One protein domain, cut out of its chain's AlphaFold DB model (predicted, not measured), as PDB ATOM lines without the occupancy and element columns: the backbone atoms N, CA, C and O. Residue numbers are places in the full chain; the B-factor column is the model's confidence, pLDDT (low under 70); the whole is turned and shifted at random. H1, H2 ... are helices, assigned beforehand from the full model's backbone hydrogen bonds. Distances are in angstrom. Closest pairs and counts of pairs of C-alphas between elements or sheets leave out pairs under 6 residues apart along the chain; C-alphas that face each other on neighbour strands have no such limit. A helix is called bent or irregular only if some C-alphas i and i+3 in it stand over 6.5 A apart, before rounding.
ATOM      1  N   ALA A   4     -43.388   9.260  33.552       83.12
ATOM      2  CA  ALA A   4     -44.489   9.137  34.506       83.12
ATOM      3  C   ALA A   4     -44.903   7.674  34.732       83.12
ATOM      4  O   ALA A   4     -45.034   7.243  35.871       83.12
ATOM      5  N   ALA A   5     -45.001   6.876  33.664       83.81
ATOM      6  CA  ALA A   5     -45.352   5.461  33.774       83.81
ATOM      7  C   ALA A   5     -44.312   4.668  34.584       83.81
ATOM      8  O   ALA A   5     -44.673   3.765  35.330       83.81
ATOM      9  N   ARG A   6     -43.018   5.006  34.473       84.75
ATOM     10  CA  ARG A   6     -41.949   4.344  35.246       84.75
ATOM     11  C   ARG A   6     -42.103   4.598  36.745       84.75
ATOM     12  O   ARG A   6     -41.956   3.669  37.533       84.75
ATOM     13  N   ARG A   7     -42.430   5.841  37.119       88.19
ATOM     14  CA  ARG A   7     -42.702   6.227  38.512       88.19
ATOM     15  C   ARG A   7     -43.914   5.489  39.061       88.19
ATOM     16  O   ARG A   7     -43.831   4.918  40.142       88.19
ATOM     17  N   LEU A   8     -44.989   5.442  38.279       88.50
ATOM     18  CA  LEU A   8     -46.219   4.760  38.659       88.50
ATOM     19  C   LEU A   8     -46.001   3.255  38.865       88.50
ATOM     20  O   LEU A   8     -46.391   2.732  39.900       88.50
ATOM     21  N   VAL A   9     -45.320   2.566  37.941       88.25
ATOM     22  CA  VAL A   9     -45.028   1.123  38.070       88.25
ATOM     23  C   VAL A   9     -44.220   0.823  39.331       88.25
ATOM     24  O   VAL A   9     -44.583  -0.074  40.089       88.25
ATOM     25  N   PHE A  10     -43.170   1.604  39.598       90.19
ATOM     26  CA  PHE A  10     -42.396   1.458  40.829       90.19
ATOM     27  C   PHE A  10     -43.246   1.712  42.080       90.19
ATOM     28  O   PHE A  10     -43.162   0.968  43.052       90.19
ATOM     29  N   SER A  11     -44.096   2.739  42.041       92.38
ATOM     30  CA  SER A  11     -44.971   3.074  43.159       92.38
ATOM     31  C   SER A  11     -46.019   1.998  43.430       92.38
ATOM     32  O   SER A  11     -46.286   1.705  44.590       92.38
ATOM     33  N   ILE A  12     -46.588   1.384  42.389       91.19
ATOM     34  CA  ILE A  12     -47.529   0.264  42.527       91.19
ATOM     35  C   ILE A  12     -46.836  -0.910  43.206       91.19
ATOM     36  O   ILE A  12     -47.368  -1.449  44.172       91.19
ATOM     37  N   LEU A  13     -45.638  -1.273  42.736       91.56
ATOM     38  CA  LEU A  13     -44.859  -2.351  43.338       91.56
ATOM     39  C   LEU A  13     -44.564  -2.066  44.815       91.56
ATOM     40  O   LEU A  13     -44.774  -2.935  45.654       91.56
ATOM     41  N   PHE A  14     -44.129  -0.848  45.139       92.25
ATOM     42  CA  PHE A  14     -43.841  -0.444  46.512       92.25
ATOM     43  C   PHE A  14     -45.067  -0.551  47.421       92.25
ATOM     44  O   PHE A  14     -44.991  -1.186  48.470       92.25
ATOM     45  N   VAL A  15     -46.207   0.016  47.013       92.56
ATOM     46  CA  VAL A  15     -47.447  -0.051  47.803       92.56
ATOM     47  C   VAL A  15     -47.907  -1.496  47.970       92.56
ATOM     48  O   VAL A  15     -48.255  -1.888  49.078       92.56
ATOM     49  N   ALA A  16     -47.869  -2.299  46.904       90.81
ATOM     50  CA  ALA A  16     -48.270  -3.702  46.952       90.81
ATOM     51  C   ALA A  16     -47.405  -4.517  47.930       90.81
ATOM     52  O   ALA A  16     -47.944  -5.245  48.760       90.81
ATOM     53  N   VAL A  17     -46.079  -4.348  47.880       90.69
ATOM     54  CA  VAL A  17     -45.124  -5.015  48.783       90.69
ATOM     55  C   VAL A  17     -45.331  -4.584  50.237       90.69
ATOM     56  O   VAL A  17     -45.441  -5.431  51.123       90.69
ATOM     57  N   VAL A  18     -45.436  -3.274  50.494       89.69
ATOM     58  CA  VAL A  18     -45.655  -2.738  51.847       89.69
ATOM     59  C   VAL A  18     -46.976  -3.237  52.419       89.69
ATOM     60  O   VAL A  18     -47.028  -3.641  53.580       89.69
ATOM     61  N   LEU A  19     -48.037  -3.254  51.615       88.50
ATOM     62  CA  LEU A  19     -49.350  -3.721  52.040       88.50
ATOM     63  C   LEU A  19     -49.335  -5.221  52.348       88.50
ATOM     64  O   LEU A  19     -49.794  -5.624  53.416       88.50
ATOM     65  N   ALA A  20     -48.740  -6.031  51.468       86.88
ATOM     66  CA  ALA A  20     -48.599  -7.467  51.683       86.88
ATOM     67  C   ALA A  20     -47.823  -7.772  52.971       86.88
ATOM     68  O   ALA A  20     -48.250  -8.604  53.773       86.88
ATOM     69  N   LYS A  21     -46.727  -7.044  53.224       86.50
ATOM     70  CA  LYS A  21     -45.985  -7.182  54.479       86.50
ATOM     71  C   LYS A  21     -46.735  -6.670  55.684       86.50
ATOM     72  O   LYS A  21     -46.647  -7.311  56.720       86.50
ATOM     73  N   THR A  22     -47.492  -5.587  55.569       85.44
ATOM     74  CA  THR A  22     -48.296  -5.080  56.685       85.44
ATOM     75  C   THR A  22     -49.320  -6.121  57.124       85.44
ATOM     76  O   THR A  22     -49.428  -6.387  58.315       85.44
ATOM     77  N   VAL A  23     -50.010  -6.774  56.183       85.06
ATOM     78  CA  VAL A  23     -50.973  -7.839  56.505       85.06
ATOM     79  C   VAL A  23     -50.279  -9.064  57.094       85.06
ATOM     80  O   VAL A  23     -50.697  -9.543  58.145       85.06
ATOM     81  N   HIS A  24     -49.191  -9.535  56.478       83.00
ATOM     82  CA  HIS A  24     -48.408 -10.656  57.009       83.00
ATOM     83  C   HIS A  24     -47.952 -10.372  58.444       83.00
ATOM     84  O   HIS A  24     -48.118 -11.184  59.351       83.00
ATOM     85  N   LEU A  25     -47.424  -9.174  58.674       81.81
ATOM     86  CA  LEU A  25     -46.922  -8.757  59.969       81.81
ATOM     87  C   LEU A  25     -48.050  -8.613  60.998       81.81
ATOM     88  O   LEU A  25     -47.875  -9.032  62.136       81.81
ATOM     89  N   TYR A  26     -49.206  -8.083  60.596       83.38
ATOM     90  CA  TYR A  26     -50.386  -7.940  61.447       83.38
ATOM     91  C   TYR A  26     -50.930  -9.296  61.909       83.38
ATOM     92  O   TYR A  26     -51.152  -9.496  63.100       83.38
ATOM     93  N   VAL A  27     -51.081 -10.254  60.988       80.62
ATOM     94  CA  VAL A  27     -51.554 -11.610  61.315       80.62
ATOM     95  C   VAL A  27     -50.571 -12.321  62.250       80.62
ATOM     96  O   VAL A  27     -50.985 -13.006  63.184       80.62
ATOM     97  N   ASN A  28     -49.266 -12.124  62.049       75.44
ATOM     98  CA  ASN A  28     -48.228 -12.774  62.848       75.44
ATOM     99  C   ASN A  28     -47.891 -12.036  64.160       75.44
ATOM    100  O   ASN A  28     -47.265 -12.626  65.041       75.44
ATOM    101  N   ALA A  29     -48.323 -10.782  64.339       76.25
ATOM    102  CA  ALA A  29     -48.002  -9.966  65.516       76.25
ATOM    103  C   ALA A  29     -48.492 -10.584  66.835       76.25
ATOM    104  O   ALA A  29     -47.870 -10.388  67.875       76.25
ATOM    105  N   HIS A  30     -49.577 -11.362  66.798       68.44
ATOM    106  CA  HIS A  30     -50.126 -12.018  67.984       68.44
ATOM    107  C   HIS A  30     -49.406 -13.315  68.381       68.44
ATOM    108  O   HIS A  30     -49.577 -13.772  69.510       68.44
ATOM    109  N   PHE A  31     -48.599 -13.906  67.494       67.00
ATOM    110  CA  PHE A  31     -47.984 -15.219  67.720       67.00
ATOM    111  C   PHE A  31     -46.538 -15.151  68.234       67.00
ATOM    112  O   PHE A  31     -46.043 -16.146  68.763       67.00
ATOM    113  N   PHE A  32     -45.855 -14.004  68.118       66.25
ATOM    114  CA  PHE A  32     -44.437 -13.876  68.472       66.25
ATOM    115  C   PHE A  32     -44.184 -12.937  69.661       66.25
ATOM    116  O   PHE A  32     -44.776 -11.861  69.742       66.25
ATOM    117  N   PRO A  33     -43.227 -13.270  70.551       77.81
ATOM    118  CA  PRO A  33     -42.662 -12.307  71.489       77.81
ATOM    119  C   PRO A  33     -42.068 -11.108  70.735       77.81
ATOM    120  O   PRO A  33     -41.313 -11.285  69.775       77.81
ATOM    121  N   TRP A  34     -42.350  -9.888  71.202       72.56
ATOM    122  CA  TRP A  34     -41.927  -8.628  70.568       72.56
ATOM    123  C   TRP A  34     -40.431  -8.570  70.207       72.56
ATOM    124  O   TRP A  34     -40.066  -8.030  69.163       72.56
ATOM    125  N   ALA A  35     -39.561  -9.162  71.030       73.25
ATOM    126  CA  ALA A  35     -38.118  -9.202  70.780       73.25
ATOM    127  C   ALA A  35     -37.743 -10.046  69.548       73.25
ATOM    128  O   ALA A  35     -36.943  -9.612  68.721       73.25
ATOM    129  N   THR A  36     -38.341 -11.231  69.387       76.94
ATOM    130  CA  THR A  36     -38.097 -12.113  68.232       76.94
ATOM    131  C   THR A  36     -38.642 -11.490  66.955       76.94
ATOM    132  O   THR A  36     -37.988 -11.510  65.916       76.94
ATOM    133  N   PHE A  37     -39.812 -10.863  67.051       75.19
ATOM    134  CA  PHE A  37     -40.427 -10.147  65.946       75.19
ATOM    135  C   PHE A  37     -39.514  -9.038  65.397       75.19
ATOM    136  O   PHE A  37     -39.251  -9.014  64.197       75.19
ATOM    137  N   LEU A  38     -38.938  -8.188  66.258       79.44
ATOM    138  CA  LEU A  38     -38.030  -7.113  65.828       79.44
ATOM    139  C   LEU A  38     -36.763  -7.625  65.125       79.44
ATOM    140  O   LEU A  38     -36.291  -6.988  64.185       79.44
ATOM    141  N   VAL A  39     -36.228  -8.773  65.544       82.12
ATOM    142  CA  VAL A  39     -35.041  -9.384  64.921       82.12
ATOM    143  C   VAL A  39     -35.381 -10.053  63.585       82.12
ATOM    144  O   VAL A  39     -34.576 -10.017  62.656       82.12
ATOM    145  N   CYS A  40     -36.572 -10.637  63.450       76.88
ATOM    146  CA  CYS A  40     -36.982 -11.329  62.229       76.88
ATOM    147  C   CYS A  40     -37.500 -10.384  61.133       76.88
ATOM    148  O   CYS A  40     -37.308 -10.668  59.950       76.88
ATOM    149  N   VAL A  41     -38.112  -9.250  61.492       78.94
ATOM    150  CA  VAL A  41     -38.596  -8.219  60.551       78.94
ATOM    151  C   VAL A  41     -37.576  -7.843  59.464       78.94
ATOM    152  O   VAL A  41     -37.948  -7.897  58.290       78.94
ATOM    153  N   PRO A  42     -36.306  -7.505  59.768       76.62
ATOM    154  CA  PRO A  42     -35.337  -7.168  58.727       76.62
ATOM    155  C   PRO A  42     -35.063  -8.341  57.781       76.62
ATOM    156  O   PRO A  42     -34.870  -8.117  56.591       76.62
ATOM    157  N   PHE A  43     -35.103  -9.584  58.266       82.44
ATOM    158  CA  PHE A  43     -34.905 -10.768  57.429       82.44
ATOM    159  C   PHE A  43     -36.085 -10.999  56.479       82.44
ATOM    160  O   PHE A  43     -35.895 -11.348  55.316       82.44
ATOM    161  N   PHE A  44     -37.305 -10.733  56.950       77.19
ATOM    162  CA  PHE A  44     -38.503 -10.779  56.117       77.19
ATOM    163  C   PHE A  44     -38.568  -9.645  55.097       77.19
ATOM    164  O   PHE A  44     -39.146  -9.852  54.037       77.19
ATOM    165  N   LEU A  45     -38.004  -8.476  55.414       80.94
ATOM    166  CA  LEU A  45     -38.047  -7.280  54.570       80.94
ATOM    167  C   LEU A  45     -36.870  -7.199  53.580       80.94
ATOM    168  O   LEU A  45     -36.989  -6.580  52.526       80.94
ATOM    169  N   ALA A  46     -35.736  -7.830  53.889       84.00
ATOM    170  CA  ALA A  46     -34.553  -7.861  53.030       84.00
ATOM    171  C   ALA A  46     -34.824  -8.326  51.581       84.00
ATOM    172  O   ALA A  46     -34.408  -7.612  50.662       84.00
ATOM    173  N   PRO A  47     -35.513  -9.460  51.322       85.62
ATOM    174  CA  PRO A  47     -35.798  -9.885  49.950       85.62
ATOM    175  C   PRO A  47     -36.696  -8.886  49.209       85.62
ATOM    176  O   PRO A  47     -36.454  -8.600  48.037       85.62
ATOM    177  N   ASP A  48     -37.673  -8.288  49.891       86.56
ATOM    178  CA  ASP A  48     -38.557  -7.270  49.317       86.56
ATOM    179  C   ASP A  48     -37.789  -5.998  48.921       86.56
ATOM    180  O   ASP A  48     -37.955  -5.476  47.816       86.56
ATOM    181  N   LEU A  49     -36.881  -5.524  49.782       86.81
ATOM    182  CA  LEU A  49     -36.004  -4.388  49.478       86.81
ATOM    183  C   LEU A  49     -35.070  -4.680  48.301       86.81
ATOM    184  O   LEU A  49     -34.786  -3.781  47.503       86.81
ATOM    185  N   LEU A  50     -34.610  -5.925  48.169       88.44
ATOM    186  CA  LEU A  50     -33.782  -6.356  47.050       88.44
ATOM    187  C   LEU A  50     -34.572  -6.328  45.735       88.44
ATOM    188  O   LEU A  50     -34.079  -5.785  44.747       88.44
ATOM    189  N   VAL A  51     -35.818  -6.815  45.731       88.38
ATOM    190  CA  VAL A  51     -36.716  -6.741  44.565       88.38
ATOM    191  C   VAL A  51     -37.028  -5.288  44.198       88.38
ATOM    192  O   VAL A  51     -36.925  -4.918  43.027       88.38
ATOM    193  N   LEU A  52     -37.340  -4.438  45.180       89.31
ATOM    194  CA  LEU A  52     -37.587  -3.009  44.954       89.31
ATOM    195  C   LEU A  52     -36.358  -2.312  44.363       89.31
ATOM    196  O   LEU A  52     -36.470  -1.573  43.384       89.31
ATOM    197  N   SER A  53     -35.172  -2.582  44.908       86.50
ATOM    198  CA  SER A  53     -33.909  -2.024  44.410       86.50
ATOM    199  C   SER A  53     -33.591  -2.509  42.995       86.50
ATOM    200  O   SER A  53     -33.153  -1.724  42.150       86.50
ATOM    201  N   PHE A  54     -33.854  -3.786  42.710       88.25
ATOM    202  CA  PHE A  54     -33.682  -4.372  41.389       88.25
ATOM    203  C   PHE A  54     -34.601  -3.702  40.364       88.25
ATOM    204  O   PHE A  54     -34.121  -3.177  39.357       88.25
ATOM    205  N   VAL A  55     -35.905  -3.621  40.644       87.81
ATOM    206  CA  VAL A  55     -36.882  -2.980  39.749       87.81
ATOM    207  C   VAL A  55     -36.573  -1.496  39.557       87.81
ATOM    208  O   VAL A  55     -36.634  -1.004  38.430       87.81
ATOM    209  N   TRP A  56     -36.163  -0.784  40.610       87.06
ATOM    210  CA  TRP A  56     -35.690   0.596  40.491       87.06
ATOM    211  C   TRP A  56     -34.510   0.712  39.521       87.06
ATOM    212  O   TRP A  56     -34.538   1.549  38.620       87.06
ATOM    213  N   SER A  57     -33.500  -0.150  39.656       84.44
ATOM    214  CA  SER A  57     -32.327  -0.166  38.774       84.44
ATOM    215  C   SER A  57     -32.710  -0.428  37.309       84.44
ATOM    216  O   SER A  57     -32.304   0.316  36.409       84.44
ATOM    217  N   LEU A  58     -33.596  -1.402  37.059       85.50
ATOM    218  CA  LEU A  58     -34.159  -1.667  35.727       85.50
ATOM    219  C   LEU A  58     -34.887  -0.430  35.171       85.50
ATOM    220  O   LEU A  58     -34.724  -0.051  34.005       85.50
ATOM    221  N   LEU A  59     -35.653   0.250  36.023       83.25
ATOM    222  CA  LEU A  59     -36.361   1.489  35.716       83.25
ATOM    223  C   LEU A  59     -35.462   2.734  35.690       83.25
ATOM    224  O   LEU A  59     -35.973   3.815  35.413       83.25
ATOM    225  N   GLN A  60     -34.147   2.630  35.877       81.44
ATOM    226  CA  GLN A  60     -33.216   3.734  35.622       81.44
ATOM    227  C   GLN A  60     -32.505   3.613  34.273       81.44
ATOM    228  O   GLN A  60     -31.928   4.591  33.806       81.44
ATOM    229  N   HIS A  61     -32.613   2.485  33.563       77.31
ATOM    230  CA  HIS A  61     -31.953   2.315  32.266       77.31
ATOM    231  C   HIS A  61     -32.564   3.248  31.198       77.31
ATOM    232  O   HIS A  61     -33.726   3.079  30.811       77.31
ATOM    233  N   LYS A  62     -31.846   4.304  30.774       65.69
ATOM    234  CA  LYS A  62     -32.456   5.463  30.077       65.69
ATOM    235  C   LYS A  62     -32.499   5.390  28.543       65.69
ATOM    236  O   LYS A  62     -33.252   6.168  27.964       65.69
ATOM    237  N   ARG A  63     -31.745   4.512  27.862       69.12
ATOM    238  CA  ARG A  63     -31.686   4.494  26.380       69.12
ATOM    239  C   ARG A  63     -31.536   3.090  25.776       69.12
ATOM    240  O   ARG A  63     -30.858   2.241  26.338       69.12
ATOM    241  N   GLY A  64     -32.156   2.884  24.609       73.75
ATOM    242  CA  GLY A  64     -31.996   1.694  23.758       73.75
ATOM    243  C   GLY A  64     -33.062   0.601  23.927       73.75
ATOM    244  O   GLY A  64     -33.941   0.692  24.784       73.75
ATOM    245  N   ARG A  65     -32.960  -0.462  23.110       76.12
ATOM    246  CA  ARG A  65     -33.831  -1.661  23.158       76.12
ATOM    247  C   ARG A  65     -33.852  -2.322  24.543       76.12
ATOM    248  O   ARG A  65     -34.900  -2.775  24.992       76.12
ATOM    249  N   LEU A  66     -32.724  -2.280  25.254       80.44
ATOM    250  CA  LEU A  66     -32.596  -2.749  26.637       80.44
ATOM    251  C   LEU A  66     -33.553  -2.025  27.594       80.44
ATOM    252  O   LEU A  66     -34.147  -2.663  28.450       80.44
ATOM    253  N   SER A  67     -33.793  -0.722  27.410       81.06
ATOM    254  CA  SER A  67     -34.733   0.035  28.251       81.06
ATOM    255  C   SER A  67     -36.171  -0.482  28.128       81.06
ATOM    256  O   SER A  67     -36.903  -0.514  29.115       81.06
ATOM    257  N   GLN A  68     -36.577  -0.930  26.932       81.94
ATOM    258  CA  GLN A  68     -37.899  -1.531  26.738       81.94
ATOM    259  C   GLN A  68     -37.994  -2.922  27.363       81.94
ATOM    260  O   GLN A  68     -39.015  -3.230  27.973       81.94
ATOM    261  N   LEU A  69     -36.930  -3.725  27.279       86.50
ATOM    262  CA  LEU A  69     -36.878  -5.024  27.947       86.50
ATOM    263  C   LEU A  69     -36.931  -4.867  29.474       86.50
ATOM    264  O   LEU A  69     -37.757  -5.496  30.126       86.50
ATOM    265  N   CYS A  70     -36.123  -3.969  30.046       86.62
ATOM    266  CA  CYS A  70     -36.137  -3.674  31.480       86.62
ATOM    267  C   CYS A  70     -37.509  -3.168  31.951       86.62
ATOM    268  O   CYS A  70     -37.977  -3.547  33.024       86.62
ATOM    269  N   ALA A  71     -38.174  -2.338  31.142       85.25
ATOM    270  CA  ALA A  71     -39.539  -1.892  31.401       85.25
ATOM    271  C   ALA A  71     -40.543  -3.054  31.396       85.25
ATOM    272  O   ALA A  71     -41.347  -3.161  32.317       85.25
ATOM    273  N   ALA A  72     -40.473  -3.941  30.398       88.00
ATOM    274  CA  ALA A  72     -41.341  -5.112  30.310       88.00
ATOM    275  C   ALA A  72     -41.157  -6.039  31.519       88.00
ATOM    276  O   ALA A  72     -42.140  -6.412  32.151       88.00
ATOM    277  N   VAL A  73     -39.911  -6.328  31.903       89.38
ATOM    278  CA  VAL A  73     -39.600  -7.127  33.098       89.38
ATOM    279  C   VAL A  73     -40.137  -6.460  34.368       89.38
ATOM    280  O   VAL A  73     -40.751  -7.119  35.198       89.38
ATOM    281  N   SER A  74     -39.986  -5.139  34.500       88.19
ATOM    282  CA  SER A  74     -40.506  -4.399  35.659       88.19
ATOM    283  C   SER A  74     -42.034  -4.482  35.760       88.19
ATOM    284  O   SER A  74     -42.569  -4.678  36.851       88.19
ATOM    285  N   CYS A  75     -42.745  -4.389  34.632       88.31
ATOM    286  CA  CYS A  75     -44.194  -4.602  34.590       88.31
ATOM    287  C   CYS A  75     -44.568  -6.049  34.927       88.31
ATOM    288  O   CYS A  75     -45.481  -6.264  35.722       88.31
ATOM    289  N   LEU A  76     -43.846  -7.030  34.379       91.06
ATOM    290  CA  LEU A  76     -44.065  -8.452  34.660       91.06
ATOM    291  C   LEU A  76     -43.851  -8.812  36.129       91.06
ATOM    292  O   LEU A  76     -44.448  -9.773  36.584       91.06
ATOM    293  N   ILE A  77     -43.049  -8.053  36.875       90.12
ATOM    294  CA  ILE A  77     -42.909  -8.220  38.329       90.12
ATOM    295  C   ILE A  77     -44.023  -7.465  39.069       90.12
ATOM    296  O   ILE A  77     -44.636  -7.992  39.996       90.12
ATOM    297  N   SER A  78     -44.328  -6.236  38.649       89.31
ATOM    298  CA  SER A  78     -45.252  -5.350  39.374       89.31
ATOM    299  C   SER A  78     -46.715  -5.786  39.278       89.31
ATOM    300  O   SER A  78     -47.430  -5.732  40.275       89.31
ATOM    301  N   ILE A  79     -47.162  -6.249  38.105       89.38
ATOM    302  CA  ILE A  79     -48.542  -6.700  37.872       89.38
ATOM    303  C   ILE A  79     -48.913  -7.892  38.772       89.38
ATOM    304  O   ILE A  79     -49.869  -7.758  39.536       89.38
ATOM    305  N   PRO A  80     -48.193  -9.033  38.755       87.75
ATOM    306  CA  PRO A  80     -48.543 -10.162  39.610       87.75
ATOM    307  C   PRO A  80     -48.377  -9.832  41.092       87.75
ATOM    308  O   PRO A  80     -49.185 -10.292  41.888       87.75
ATOM    309  N   THR A  81     -47.411  -8.985  41.467       89.69
ATOM    310  CA  THR A  81     -47.270  -8.531  42.861       89.69
ATOM    311  C   THR A  81     -48.492  -7.727  43.310       89.69
ATOM    312  O   THR A  81     -49.003  -7.941  44.405       89.69
ATOM    313  N   CYS A  82     -49.019  -6.848  42.453       89.12
ATOM    314  CA  CYS A  82     -50.245  -6.099  42.729       89.12
ATOM    315  C   CYS A  82     -51.470  -7.017  42.837       89.12
ATOM    316  O   CYS A  82     -52.277  -6.847  43.749       89.12
ATOM    317  N   ILE A  83     -51.602  -8.000  41.939       87.38
ATOM    318  CA  ILE A  83     -52.688  -8.993  41.979       87.38
ATOM    319  C   ILE A  83     -52.604  -9.819  43.266       87.38
ATOM    320  O   ILE A  83     -53.605  -9.973  43.960       87.38
ATOM    321  N   ALA A  84     -51.413 -10.307  43.613       87.31
ATOM    322  CA  ALA A  84     -51.187 -11.089  44.821       87.31
ATOM    323  C   ALA A  84     -51.499 -10.279  46.087       87.31
ATOM    324  O   ALA A  84     -52.197 -10.777  46.966       87.31
ATOM    325  N   ALA A  85     -51.053  -9.020  46.164       88.44
ATOM    326  CA  ALA A  85     -51.357  -8.135  47.287       88.44
ATOM    327  C   ALA A  85     -52.863  -7.847  47.401       88.44
ATOM    328  O   ALA A  85     -53.426  -7.921  48.489       88.44
ATOM    329  N   SER A  86     -53.533  -7.570  46.281       87.94
ATOM    330  CA  SER A  86     -54.985  -7.365  46.221       87.94
ATOM    331  C   SER A  86     -55.762  -8.600  46.697       87.94
ATOM    332  O   SER A  86     -56.654  -8.469  47.536       87.94
ATOM    333  N   ALA A  87     -55.387  -9.796  46.231       85.94
ATOM    334  CA  ALA A  87     -55.982 -11.051  46.680       85.94
ATOM    335  C   ALA A  87     -55.766 -11.266  48.184       85.94
ATOM    336  O   ALA A  87     -56.709 -11.593  48.900       85.94
ATOM    337  N   LEU A  88     -54.548 -11.016  48.671       87.44
ATOM    338  CA  LEU A  88     -54.187 -11.167  50.077       87.44
ATOM    339  C   LEU A  88     -54.990 -10.232  50.988       87.44
ATOM    340  O   LEU A  88     -55.513 -10.684  52.002       87.44
ATOM    341  N   VAL A  89     -55.163  -8.964  50.605       86.56
ATOM    342  CA  VAL A  89     -56.021  -8.025  51.346       86.56
ATOM    343  C   VAL A  89     -57.486  -8.438  51.289       86.56
ATOM    344  O   VAL A  89     -58.160  -8.417  52.314       86.56
ATOM    345  N   SER A  90     -57.980  -8.839  50.118       85.88
ATOM    346  CA  SER A  90     -59.363  -9.295  49.957       85.88
ATOM    347  C   SER A  90     -59.682 -10.467  50.880       85.88
ATOM    348  O   SER A  90     -60.688 -10.451  51.584       85.88
ATOM    349  N   PHE A  91     -58.807 -11.473  50.904       83.12
ATOM    350  CA  PHE A  91     -58.983 -12.656  51.735       83.12
ATOM    351  C   PHE A  91     -58.839 -12.340  53.224       83.12
ATOM    352  O   PHE A  91     -59.590 -12.873  54.040       83.12
ATOM    353  N   PHE A  92     -57.921 -11.439  53.580       83.75
ATOM    354  CA  PHE A  92     -57.775 -10.959  54.949       83.75
ATOM    355  C   PHE A  92     -59.034 -10.227  55.438       83.75
ATOM    356  O   PHE A  92     -59.475 -10.472  56.556       83.75
ATOM    357  N   CYS A  93     -59.661  -9.390  54.605       82.12
ATOM    358  CA  CYS A  93     -60.917  -8.721  54.959       82.12
ATOM    359  C   CYS A  93     -62.080  -9.701  55.179       82.12
ATOM    360  O   CYS A  93     -62.944  -9.429  56.008       82.12
ATOM    361  N   GLU A  94     -62.124 -10.818  54.449       80.88
ATOM    362  CA  GLU A  94     -63.212 -11.800  54.567       80.88
ATOM    363  C   GLU A  94     -62.998 -12.809  55.700       80.88
ATOM    364  O   GLU A  94     -63.941 -13.151  56.409       80.88
ATOM    365  N   SER A  95     -61.771 -13.304  55.865       79.19
ATOM    366  CA  SER A  95     -61.467 -14.418  56.773       79.19
ATOM    367  C   SER A  95     -60.735 -14.002  58.049       79.19
ATOM    368  O   SER A  95     -60.718 -14.764  59.012       79.19
ATOM    369  N   GLY A  96     -60.096 -12.827  58.062       78.00
ATOM    370  CA  GLY A  96     -59.177 -12.408  59.124       78.00
ATOM    371  C   GLY A  96     -57.862 -13.198  59.165       78.00
ATOM    372  O   GLY A  96     -57.063 -13.002  60.080       78.00
ATOM    373  N   VAL A  97     -57.627 -14.088  58.195       77.56
ATOM    374  CA  VAL A  97     -56.470 -14.991  58.138       77.56
ATOM    375  C   VAL A  97     -55.653 -14.715  56.874       77.56
ATOM    376  O   VAL A  97     -56.150 -14.180  55.883       77.56
ATOM    377  N   GLU A  98     -54.368 -15.059  56.905       75.94
ATOM    378  CA  GLU A  98     -53.485 -14.949  55.748       75.94
ATOM    379  C   GLU A  98     -53.720 -16.072  54.719       75.94
ATOM    380  O   GLU A  98     -53.934 -17.234  55.073       75.94
ATOM    381  N   ILE A  99     -53.614 -15.740  53.424       77.62
ATOM    382  CA  ILE A  99     -53.629 -16.736  52.344       77.62
ATOM    383  C   ILE A  99     -52.404 -17.646  52.457       77.62
ATOM    384  O   ILE A  99     -51.262 -17.213  52.306       77.62
ATOM    385  N   ARG A 100     -52.644 -18.951  52.598       79.06
ATOM    386  CA  ARG A 100     -51.599 -19.970  52.466       79.06
ATOM    387  C   ARG A 100     -51.364 -20.279  50.992       79.06
ATOM    388  O   ARG A 100     -52.075 -21.074  50.385       79.06
ATOM    389  N   TRP A 101     -50.329 -19.679  50.413       76.25
ATOM    390  CA  TRP A 101     -49.996 -19.861  48.993       76.25
ATOM    391  C   TRP A 101     -49.654 -21.308  48.605       76.25
ATOM    392  O   TRP A 101     -49.851 -21.684  47.454       76.25
ATOM    393  N   ALA A 102     -49.209 -22.133  49.561       75.88
ATOM    394  CA  ALA A 102     -48.996 -23.569  49.355       75.88
ATOM    395  C   ALA A 102     -50.290 -24.309  48.964       75.88
ATOM    396  O   ALA A 102     -50.254 -25.220  48.141       75.88
ATOM    397  N   ASP A 103     -51.429 -23.859  49.493       72.06
ATOM    398  CA  ASP A 103     -52.748 -24.430  49.219       72.06
ATOM    399  C   ASP A 103     -53.471 -23.664  48.091       72.06
ATOM    400  O   ASP A 103     -54.436 -24.145  47.505       72.06
ATOM    401  N   ALA A 104     -52.987 -22.476  47.708       72.56
ATOM    402  CA  ALA A 104     -53.601 -21.668  46.652       72.56
ATOM    403  C   ALA A 104     -53.551 -22.349  45.271       72.56
ATOM    404  O   ALA A 104     -54.453 -22.163  44.455       72.56
ATOM    405  N   ALA A 105     -52.523 -23.165  45.009       69.12
ATOM    406  CA  ALA A 105     -52.415 -23.915  43.762       69.12
ATOM    407  C   ALA A 105     -53.513 -24.984  43.642       69.12
ATOM    408  O   ALA A 105     -54.149 -25.083  42.596       69.12
ATOM    409  N   SER A 106     -53.790 -25.746  44.707       69.12
ATOM    410  CA  SER A 106     -54.857 -26.757  44.691       69.12
ATOM    411  C   SER A 106     -56.240 -26.111  44.568       69.12
ATOM    412  O   SER A 106     -57.081 -26.600  43.816       69.12
ATOM    413  N   VAL A 107     -56.437 -24.949  45.196       64.81
ATOM    414  CA  VAL A 107     -57.639 -24.109  45.054       64.81
ATOM    415  C   VAL A 107     -57.820 -23.600  43.615       64.81
ATOM    416  O   VAL A 107     -58.942 -23.569  43.111       64.81
ATOM    417  N   ALA A 108     -56.745 -23.244  42.906       67.31
ATOM    418  CA  ALA A 108     -56.833 -22.770  41.521       67.31
ATOM    419  C   ALA A 108     -57.267 -23.865  40.524       67.31
ATOM    420  O   ALA A 108     -57.886 -23.558  39.499       67.31
ATOM    421  N   PHE A 109     -56.962 -25.133  40.811       72.38
ATOM    422  CA  PHE A 109     -57.360 -26.267  39.969       72.38
ATOM    423  C   PHE A 109     -58.726 -26.854  40.346       72.38
ATOM    424  O   PHE A 109     -59.355 -27.493  39.500       72.38
ATOM    425  N   ASP A 110     -59.228 -26.591  41.555       71.75
ATOM    426  CA  ASP A 110     -60.551 -27.040  41.983       71.75
ATOM    427  C   ASP A 110     -61.682 -26.115  41.490       71.75
ATOM    428  O   ASP A 110     -61.670 -24.892  41.649       71.75
ATOM    429  N   ALA A 111     -62.710 -26.698  40.871       68.06
ATOM    430  CA  ALA A 111     -63.830 -25.940  40.315       68.06
ATOM    431  C   ALA A 111     -64.715 -25.304  41.400       68.06
ATOM    432  O   ALA A 111     -65.239 -24.208  41.183       68.06
ATOM    433  N   GLY A 112     -64.853 -25.961  42.558       62.28
ATOM    434  CA  GLY A 112     -65.590 -25.432  43.706       62.28
ATOM    435  C   GLY A 112     -64.866 -24.247  44.338       62.28
ATOM    436  O   GLY A 112     -65.449 -23.175  44.502       62.28
ATOM    437  N   ALA A 113     -63.569 -24.399  44.591       59.78
ATOM    438  CA  ALA A 113     -62.727 -23.368  45.176       59.78
ATOM    439  C   ALA A 113     -62.547 -22.148  44.255       59.78
ATOM    440  O   ALA A 113     -62.585 -21.018  44.737       59.78
ATOM    441  N   ARG A 114     -62.476 -22.323  42.925       63.09
ATOM    442  CA  ARG A 114     -62.504 -21.196  41.964       63.09
ATOM    443  C   ARG A 114     -63.780 -20.362  42.050       63.09
ATOM    444  O   ARG A 114     -63.720 -19.143  41.911       63.09
ATOM    445  N   LYS A 115     -64.934 -20.996  42.277       59.84
ATOM    446  CA  LYS A 115     -66.212 -20.284  42.423       59.84
ATOM    447  C   LYS A 115     -66.214 -19.421  43.687       59.84
ATOM    448  O   LYS A 115     -66.644 -18.273  43.633       59.84
ATOM    449  N   VAL A 116     -65.651 -19.932  44.780       58.03
ATOM    450  CA  VAL A 116     -65.469 -19.182  46.035       58.03
ATOM    451  C   VAL A 116     -64.411 -18.078  45.887       58.03
ATOM    452  O   VAL A 116     -64.608 -16.960  46.351       58.03
ATOM    453  N   ALA A 117     -63.324 -18.322  45.154       62.09
ATOM    454  CA  ALA A 117     -62.351 -17.276  44.833       62.09
ATOM    455  C   ALA A 117     -62.993 -16.147  44.004       62.09
ATOM    456  O   ALA A 117     -62.709 -14.969  44.219       62.09
ATOM    457  N   SER A 118     -63.912 -16.494  43.096       61.28
ATOM    458  CA  SER A 118     -64.628 -15.518  42.271       61.28
ATOM    459  C   SER A 118     -65.628 -14.659  43.055       61.28
ATOM    460  O   SER A 118     -65.838 -13.507  42.675       61.28
ATOM    461  N   SER A 119     -66.191 -15.143  44.173       65.75
ATOM    462  CA  SER A 119     -67.045 -14.307  45.035       65.75
ATOM    463  C   SER A 119     -66.271 -13.182  45.727       65.75
ATOM    464  O   SER A 119     -66.829 -12.106  45.920       65.75
ATOM    465  N   GLY A 120     -64.973 -13.373  45.988       69.12
ATOM    466  CA  GLY A 120     -64.091 -12.341  46.545       69.12
ATOM    467  C   GLY A 120     -63.608 -11.295  45.527       69.12
ATOM    468  O   GLY A 120     -62.891 -10.363  45.886       69.12
ATOM    469  N   THR A 121     -63.990 -11.402  44.246       78.25
ATOM    470  CA  THR A 121     -63.450 -10.541  43.171       78.25
ATOM    471  C   THR A 121     -63.751  -9.060  43.402       78.25
ATOM    472  O   THR A 121     -62.916  -8.216  43.090       78.25
ATOM    473  N   THR A 122     -64.909  -8.719  43.974       83.69
ATOM    474  CA  THR A 122     -65.271  -7.320  44.263       83.69
ATOM    475  C   THR A 122     -64.325  -6.706  45.293       83.69
ATOM    476  O   THR A 122     -63.786  -5.625  45.063       83.69
ATOM    477  N   ASN A 123     -64.055  -7.421  46.387       84.44
ATOM    478  CA  ASN A 123     -63.132  -6.985  47.435       84.44
ATOM    479  C   ASN A 123     -61.692  -6.900  46.904       84.44
ATOM    480  O   ASN A 123     -60.989  -5.922  47.170       84.44
ATOM    481  N   ALA A 124     -61.282  -7.848  46.059       85.00
ATOM    482  CA  ALA A 124     -59.996  -7.805  45.372       85.00
ATOM    483  C   ALA A 124     -59.889  -6.592  44.432       85.00
ATOM    484  O   ALA A 124     -58.893  -5.865  44.472       85.00
ATOM    485  N   LEU A 125     -60.916  -6.300  43.631       87.44
ATOM    486  CA  LEU A 125     -60.948  -5.126  42.753       87.44
ATOM    487  C   LEU A 125     -60.891  -3.820  43.548       87.44
ATOM    488  O   LEU A 125     -60.157  -2.906  43.164       87.44
ATOM    489  N   MET A 126     -61.603  -3.736  44.673       89.69
ATOM    490  CA  MET A 126     -61.531  -2.587  45.576       89.69
ATOM    491  C   MET A 126     -60.125  -2.421  46.161       89.69
ATOM    492  O   MET A 126     -59.575  -1.323  46.105       89.69
ATOM    493  N   ALA A 127     -59.502  -3.502  46.639       90.12
ATOM    494  CA  ALA A 127     -58.132  -3.475  47.149       90.12
ATOM    495  C   ALA A 127     -57.118  -3.081  46.061       90.12
ATOM    496  O   ALA A 127     -56.243  -2.251  46.296       90.12
ATOM    497  N   CYS A 128     -57.267  -3.610  44.844       90.62
ATOM    498  CA  CYS A 128     -56.434  -3.247  43.698       90.62
ATOM    499  C   CYS A 128     -56.583  -1.758  43.361       90.62
ATOM    500  O   CYS A 128     -55.592  -1.047  43.206       90.62
ATOM    501  N   THR A 129     -57.818  -1.254  43.338       91.44
ATOM    502  CA  THR A 129     -58.105   0.166  43.104       91.44
ATOM    503  C   THR A 129     -57.470   1.039  44.184       91.44
ATOM    504  O   THR A 129     -56.824   2.031  43.861       91.44
ATOM    505  N   ALA A 130     -57.570   0.646  45.457       92.50
ATOM    506  CA  ALA A 130     -56.931   1.358  46.559       92.50
ATOM    507  C   ALA A 130     -55.399   1.400  46.409       92.50
ATOM    508  O   ALA A 130     -54.807   2.470  46.552       92.50
ATOM    509  N   ILE A 131     -54.762   0.279  46.044       92.12
ATOM    510  CA  ILE A 131     -53.317   0.223  45.761       92.12
ATOM    511  C   ILE A 131     -52.952   1.209  44.646       92.12
ATOM    512  O   ILE A 131     -52.011   1.985  44.804       92.12
ATOM    513  N   LEU A 132     -53.702   1.216  43.540       92.12
ATOM    514  CA  LEU A 132     -53.454   2.112  42.406       92.12
ATOM    515  C   LEU A 132     -53.621   3.588  42.784       92.12
ATOM    516  O   LEU A 132     -52.790   4.409  42.396       92.12
ATOM    517  N   VAL A 133     -54.657   3.926  43.554       94.81
ATOM    518  CA  VAL A 133     -54.914   5.298  44.021       94.81
ATOM    519  C   VAL A 133     -53.778   5.774  44.921       94.81
ATOM    520  O   VAL A 133     -53.189   6.823  44.662       94.81
ATOM    521  N   VAL A 134     -53.412   4.989  45.938       93.62
ATOM    522  CA  VAL A 134     -52.307   5.335  46.845       93.62
ATOM    523  C   VAL A 134     -51.002   5.466  46.062       93.62
ATOM    524  O   VAL A 134     -50.291   6.458  46.221       93.62
ATOM    525  N   ALA A 135     -50.715   4.522  45.162       92.94
ATOM    526  CA  ALA A 135     -49.534   4.571  44.310       92.94
ATOM    527  C   ALA A 135     -49.502   5.836  43.439       92.94
ATOM    528  O   ALA A 135     -48.456   6.470  43.315       92.94
ATOM    529  N   PHE A 136     -50.637   6.249  42.877       93.00
ATOM    530  CA  PHE A 136     -50.721   7.462  42.073       93.00
ATOM    531  C   PHE A 136     -50.388   8.727  42.879       93.00
ATOM    532  O   PHE A 136     -49.704   9.609  42.363       93.00
ATOM    533  N   PHE A 137     -50.813   8.812  44.140       93.38
ATOM    534  CA  PHE A 137     -50.518   9.971  44.987       93.38
ATOM    535  C   PHE A 137     -49.070  10.001  45.489       93.38
ATOM    536  O   PHE A 137     -48.466  11.071  45.548       93.38
ATOM    537  N   ILE A 138     -48.485   8.848  45.831       92.06
ATOM    538  CA  ILE A 138     -47.141   8.810  46.431       92.06
ATOM    539  C   ILE A 138     -46.003   8.708  45.405       92.06
ATOM    540  O   ILE A 138     -44.843   8.881  45.784       92.06
ATOM    541  N   GLN A 139     -46.294   8.449  44.124       90.69
ATOM    542  CA  GLN A 139     -45.279   8.169  43.093       90.69
ATOM    543  C   GLN A 139     -44.163   9.222  43.003       90.69
ATOM    544  O   GLN A 139     -42.996   8.872  42.813       90.69
ATOM    545  N   ASP A 140     -44.494  10.508  43.152       89.00
ATOM    546  CA  ASP A 140     -43.512  11.591  43.048       89.00
ATOM    547  C   ASP A 140     -42.652  11.702  44.307       89.00
ATOM    548  O   ASP A 140     -41.437  11.898  44.210       89.00
ATOM    549  N   VAL A 141     -43.261  11.533  45.484       89.75
ATOM    550  CA  VAL A 141     -42.557  11.515  46.776       89.75
ATOM    551  C   VAL A 141     -41.585  10.343  46.810       89.75
ATOM    552  O   VAL A 141     -40.402  10.521  47.097       89.75
ATOM    553  N   LEU A 142     -42.064   9.158  46.437       86.62
ATOM    554  CA  LEU A 142     -41.283   7.934  46.454       86.62
ATOM    555  C   LEU A 142     -40.116   7.998  45.464       86.62
ATOM    556  O   LEU A 142     -38.984   7.669  45.814       86.62
ATOM    557  N   HIS A 143     -40.354   8.490  44.246       86.69
ATOM    558  CA  HIS A 143     -39.284   8.648  43.264       86.69
ATOM    559  C   HIS A 143     -38.204   9.636  43.738       86.69
ATOM    560  O   HIS A 143     -37.015   9.402  43.513       86.69
ATOM    561  N   ARG A 144     -38.583  10.736  44.407       87.38
ATOM    562  CA  ARG A 144     -37.614  11.684  44.987       87.38
ATOM    563  C   ARG A 144     -36.829  11.058  46.138       87.38
ATOM    564  O   ARG A 144     -35.607  11.172  46.150       87.38
ATOM    565  N   ALA A 145     -37.510  10.375  47.055       86.94
ATOM    566  CA  ALA A 145     -36.887   9.738  48.211       86.94
ATOM    567  C   ALA A 145     -35.873   8.664  47.792       86.94
ATOM    568  O   ALA A 145     -34.710   8.716  48.186       86.94
ATOM    569  N   VAL A 146     -36.277   7.737  46.918       86.31
ATOM    570  CA  VAL A 146     -35.394   6.666  46.435       86.31
ATOM    571  C   VAL A 146     -34.248   7.231  45.593       86.31
ATOM    572  O   VAL A 146     -33.112   6.776  45.718       86.31
ATOM    573  N   GLY A 147     -34.503   8.273  44.796       84.50
ATOM    574  CA  GLY A 147     -33.455   8.992  44.069       84.50
ATOM    575  C   GLY A 147     -32.404   9.624  44.988       84.50
ATOM    576  O   GLY A 147     -31.211   9.495  44.719       84.50
ATOM    577  N   ALA A 148     -32.827  10.258  46.085       86.00
ATOM    578  CA  ALA A 148     -31.922  10.850  47.068       86.00
ATOM    579  C   ALA A 148     -31.072   9.785  47.778       86.00
ATOM    580  O   ALA A 148     -29.856   9.940  47.880       86.00
ATOM    581  N   ILE A 149     -31.684   8.674  48.197       85.75
ATOM    582  CA  ILE A 149     -30.973   7.551  48.829       85.75
ATOM    583  C   ILE A 149     -29.893   7.011  47.889       85.75
ATOM    584  O   ILE A 149     -28.734   6.894  48.280       85.75
ATOM    585  N   TRP A 150     -30.243   6.738  46.630       82.94
ATOM    586  CA  TRP A 150     -29.282   6.239  45.647       82.94
ATOM    587  C   TRP A 150     -28.159   7.229  45.349       82.94
ATOM    588  O   TRP A 150     -27.017   6.811  45.168       82.94
ATOM    589  N   TYR A 151     -28.455   8.529  45.330       84.44
ATOM    590  CA  TYR A 151     -27.434   9.562  45.185       84.44
ATOM    591  C   TYR A 151     -26.442   9.543  46.357       84.44
ATOM    592  O   TYR A 151     -25.232   9.548  46.131       84.44
ATOM    593  N   HIS A 152     -26.934   9.441  47.595       83.81
ATOM    594  CA  HIS A 152     -26.076   9.324  48.776       83.81
ATOM    595  C   HIS A 152     -25.243   8.038  48.771       83.81
ATOM    596  O   HIS A 152     -24.047   8.095  49.043       83.81
ATOM    597  N   VAL A 153     -25.835   6.897  48.414       83.69
ATOM    598  CA  VAL A 153     -25.110   5.620  48.293       83.69
ATOM    599  C   VAL A 153     -24.001   5.722  47.247       83.69
ATOM    600  O   VAL A 153     -22.867   5.326  47.504       83.69
ATOM    601  N   TRP A 154     -24.295   6.303  46.084       82.06
ATOM    602  CA  TRP A 154     -23.298   6.498  45.034       82.06
ATOM    603  C   TRP A 154     -22.161   7.426  45.479       82.06
ATOM    604  O   TRP A 154     -20.996   7.133  45.215       82.06
ATOM    605  N   LEU A 155     -22.480   8.504  46.204       83.75
ATOM    606  CA  LEU A 155     -21.483   9.416  46.765       83.75
ATOM    607  C   LEU A 155     -20.537   8.688  47.732       83.75
ATOM    608  O   LEU A 155     -19.325   8.836  47.617       83.75
ATOM    609  N   GLN A 156     -21.069   7.859  48.634       81.94
ATOM    610  CA  GLN A 156     -20.265   7.070  49.578       81.94
ATOM    611  C   GLN A 156     -19.334   6.083  48.857       81.94
ATOM    612  O   GLN A 156     -18.152   5.984  49.185       81.94
ATOM    613  N   LEU A 157     -19.835   5.401  47.824       78.62
ATOM    614  CA  LEU A 157     -19.039   4.463  47.026       78.62
ATOM    615  C   LEU A 157     -17.925   5.155  46.225       78.62
ATOM    616  O   LEU A 157     -16.849   4.584  46.057       78.62
ATOM    617  N   ASN A 158     -18.160   6.379  45.744       79.62
ATOM    618  CA  ASN A 158     -17.144   7.152  45.031       79.62
ATOM    619  C   ASN A 158     -16.112   7.798  45.961       79.62
ATOM    620  O   ASN A 158     -14.941   7.862  45.601       79.62
ATOM    621  N   LEU A 159     -16.511   8.240  47.156       68.12
ATOM    622  CA  LEU A 159     -15.584   8.782  48.157       68.12
ATOM    623  C   LEU A 159     -14.680   7.695  48.760       68.12
ATOM    624  O   LEU A 159     -13.526   7.969  49.077       68.12
ATOM    625  N   GLY A 160     -15.153   6.445  48.834       59.34
ATOM    626  CA  GLY A 160     -14.321   5.282  49.168       59.34
ATOM    627  C   GLY A 160     -13.259   4.939  48.110       59.34
ATOM    628  O   GLY A 160     -12.349   4.163  48.382       59.34
ATOM    629  N   LYS A 161     -13.340   5.542  46.917       60.59
ATOM    630  CA  LYS A 161     -12.367   5.445  45.818       60.59
ATOM    631  C   LYS A 161     -11.450   6.676  45.760       60.59
ATOM    632  O   LYS A 161     -11.152   7.185  44.681       60.59
TER     633      LYS A 161
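This is residues 4 to 161 of the 166 residues of the protein "Sulfatase domain-containing protein" of Metarhizium album (strain ARSEF 1941) (UniProt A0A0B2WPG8). H1, H2b and H3 form an up-and-down bundle, each running against the one before it, and H6a crosses H1 and H3. H6b turns off as an arm whose residues 151 to 159 stick out, while short H4 and H5 make a corner. The printed part has 158 residues with six named helices, H1 to H6 in order, and no named strand: all helix. It is only just compact, close to loose, with a radius of gyration of the C-alphas of 18.0 A, and spans 59 by 43 by 28 A.

H1, residues 4 to 28, touches H3, residues 65 to 95, closest at the C-alphas of Leu 13 and Ser 78, 5.0 A. H2, residues 34 to 58, assigned as one helix by its hydrogen bonds, is bent, C-alphas 44 and 47 being 6.8 A apart, into H2a, residues 34 to 44, and H2b, residues 47 to 58. H2b and H3 form a hairpin. H6, residues 121 to 159, likewise assigned as one helix, is bent, C-alphas 137 and 140 being 7.4 A apart, into H6a, residues 121 to 137, and H6b, residues 140 to 159. H6a touches H3 at a steep tilt of 52 degrees, by residues 82 to 90 of H3 alone, closest at the C-alphas of Ser 90 and Ala 124, 4.9 A. Every O i to N i+4 pair is within hydrogen-bond range in H1, H2b, H6a and H6b, but 5 of 7 in H2a and 26 of 27 in H3.

H1 begins at C-alpha 4, (-44.489, 9.137, 34.506), and is 36.0 A long; H3 is 45.3 A. H4 is residues 101 to 109 and H5 residues 111 to 119. H6b ends at C-alpha 159, (-15.584, 8.782, 48.157).

The printed part has no cut and no long link. Residues 111 to 120 are among those under pLDDT 70.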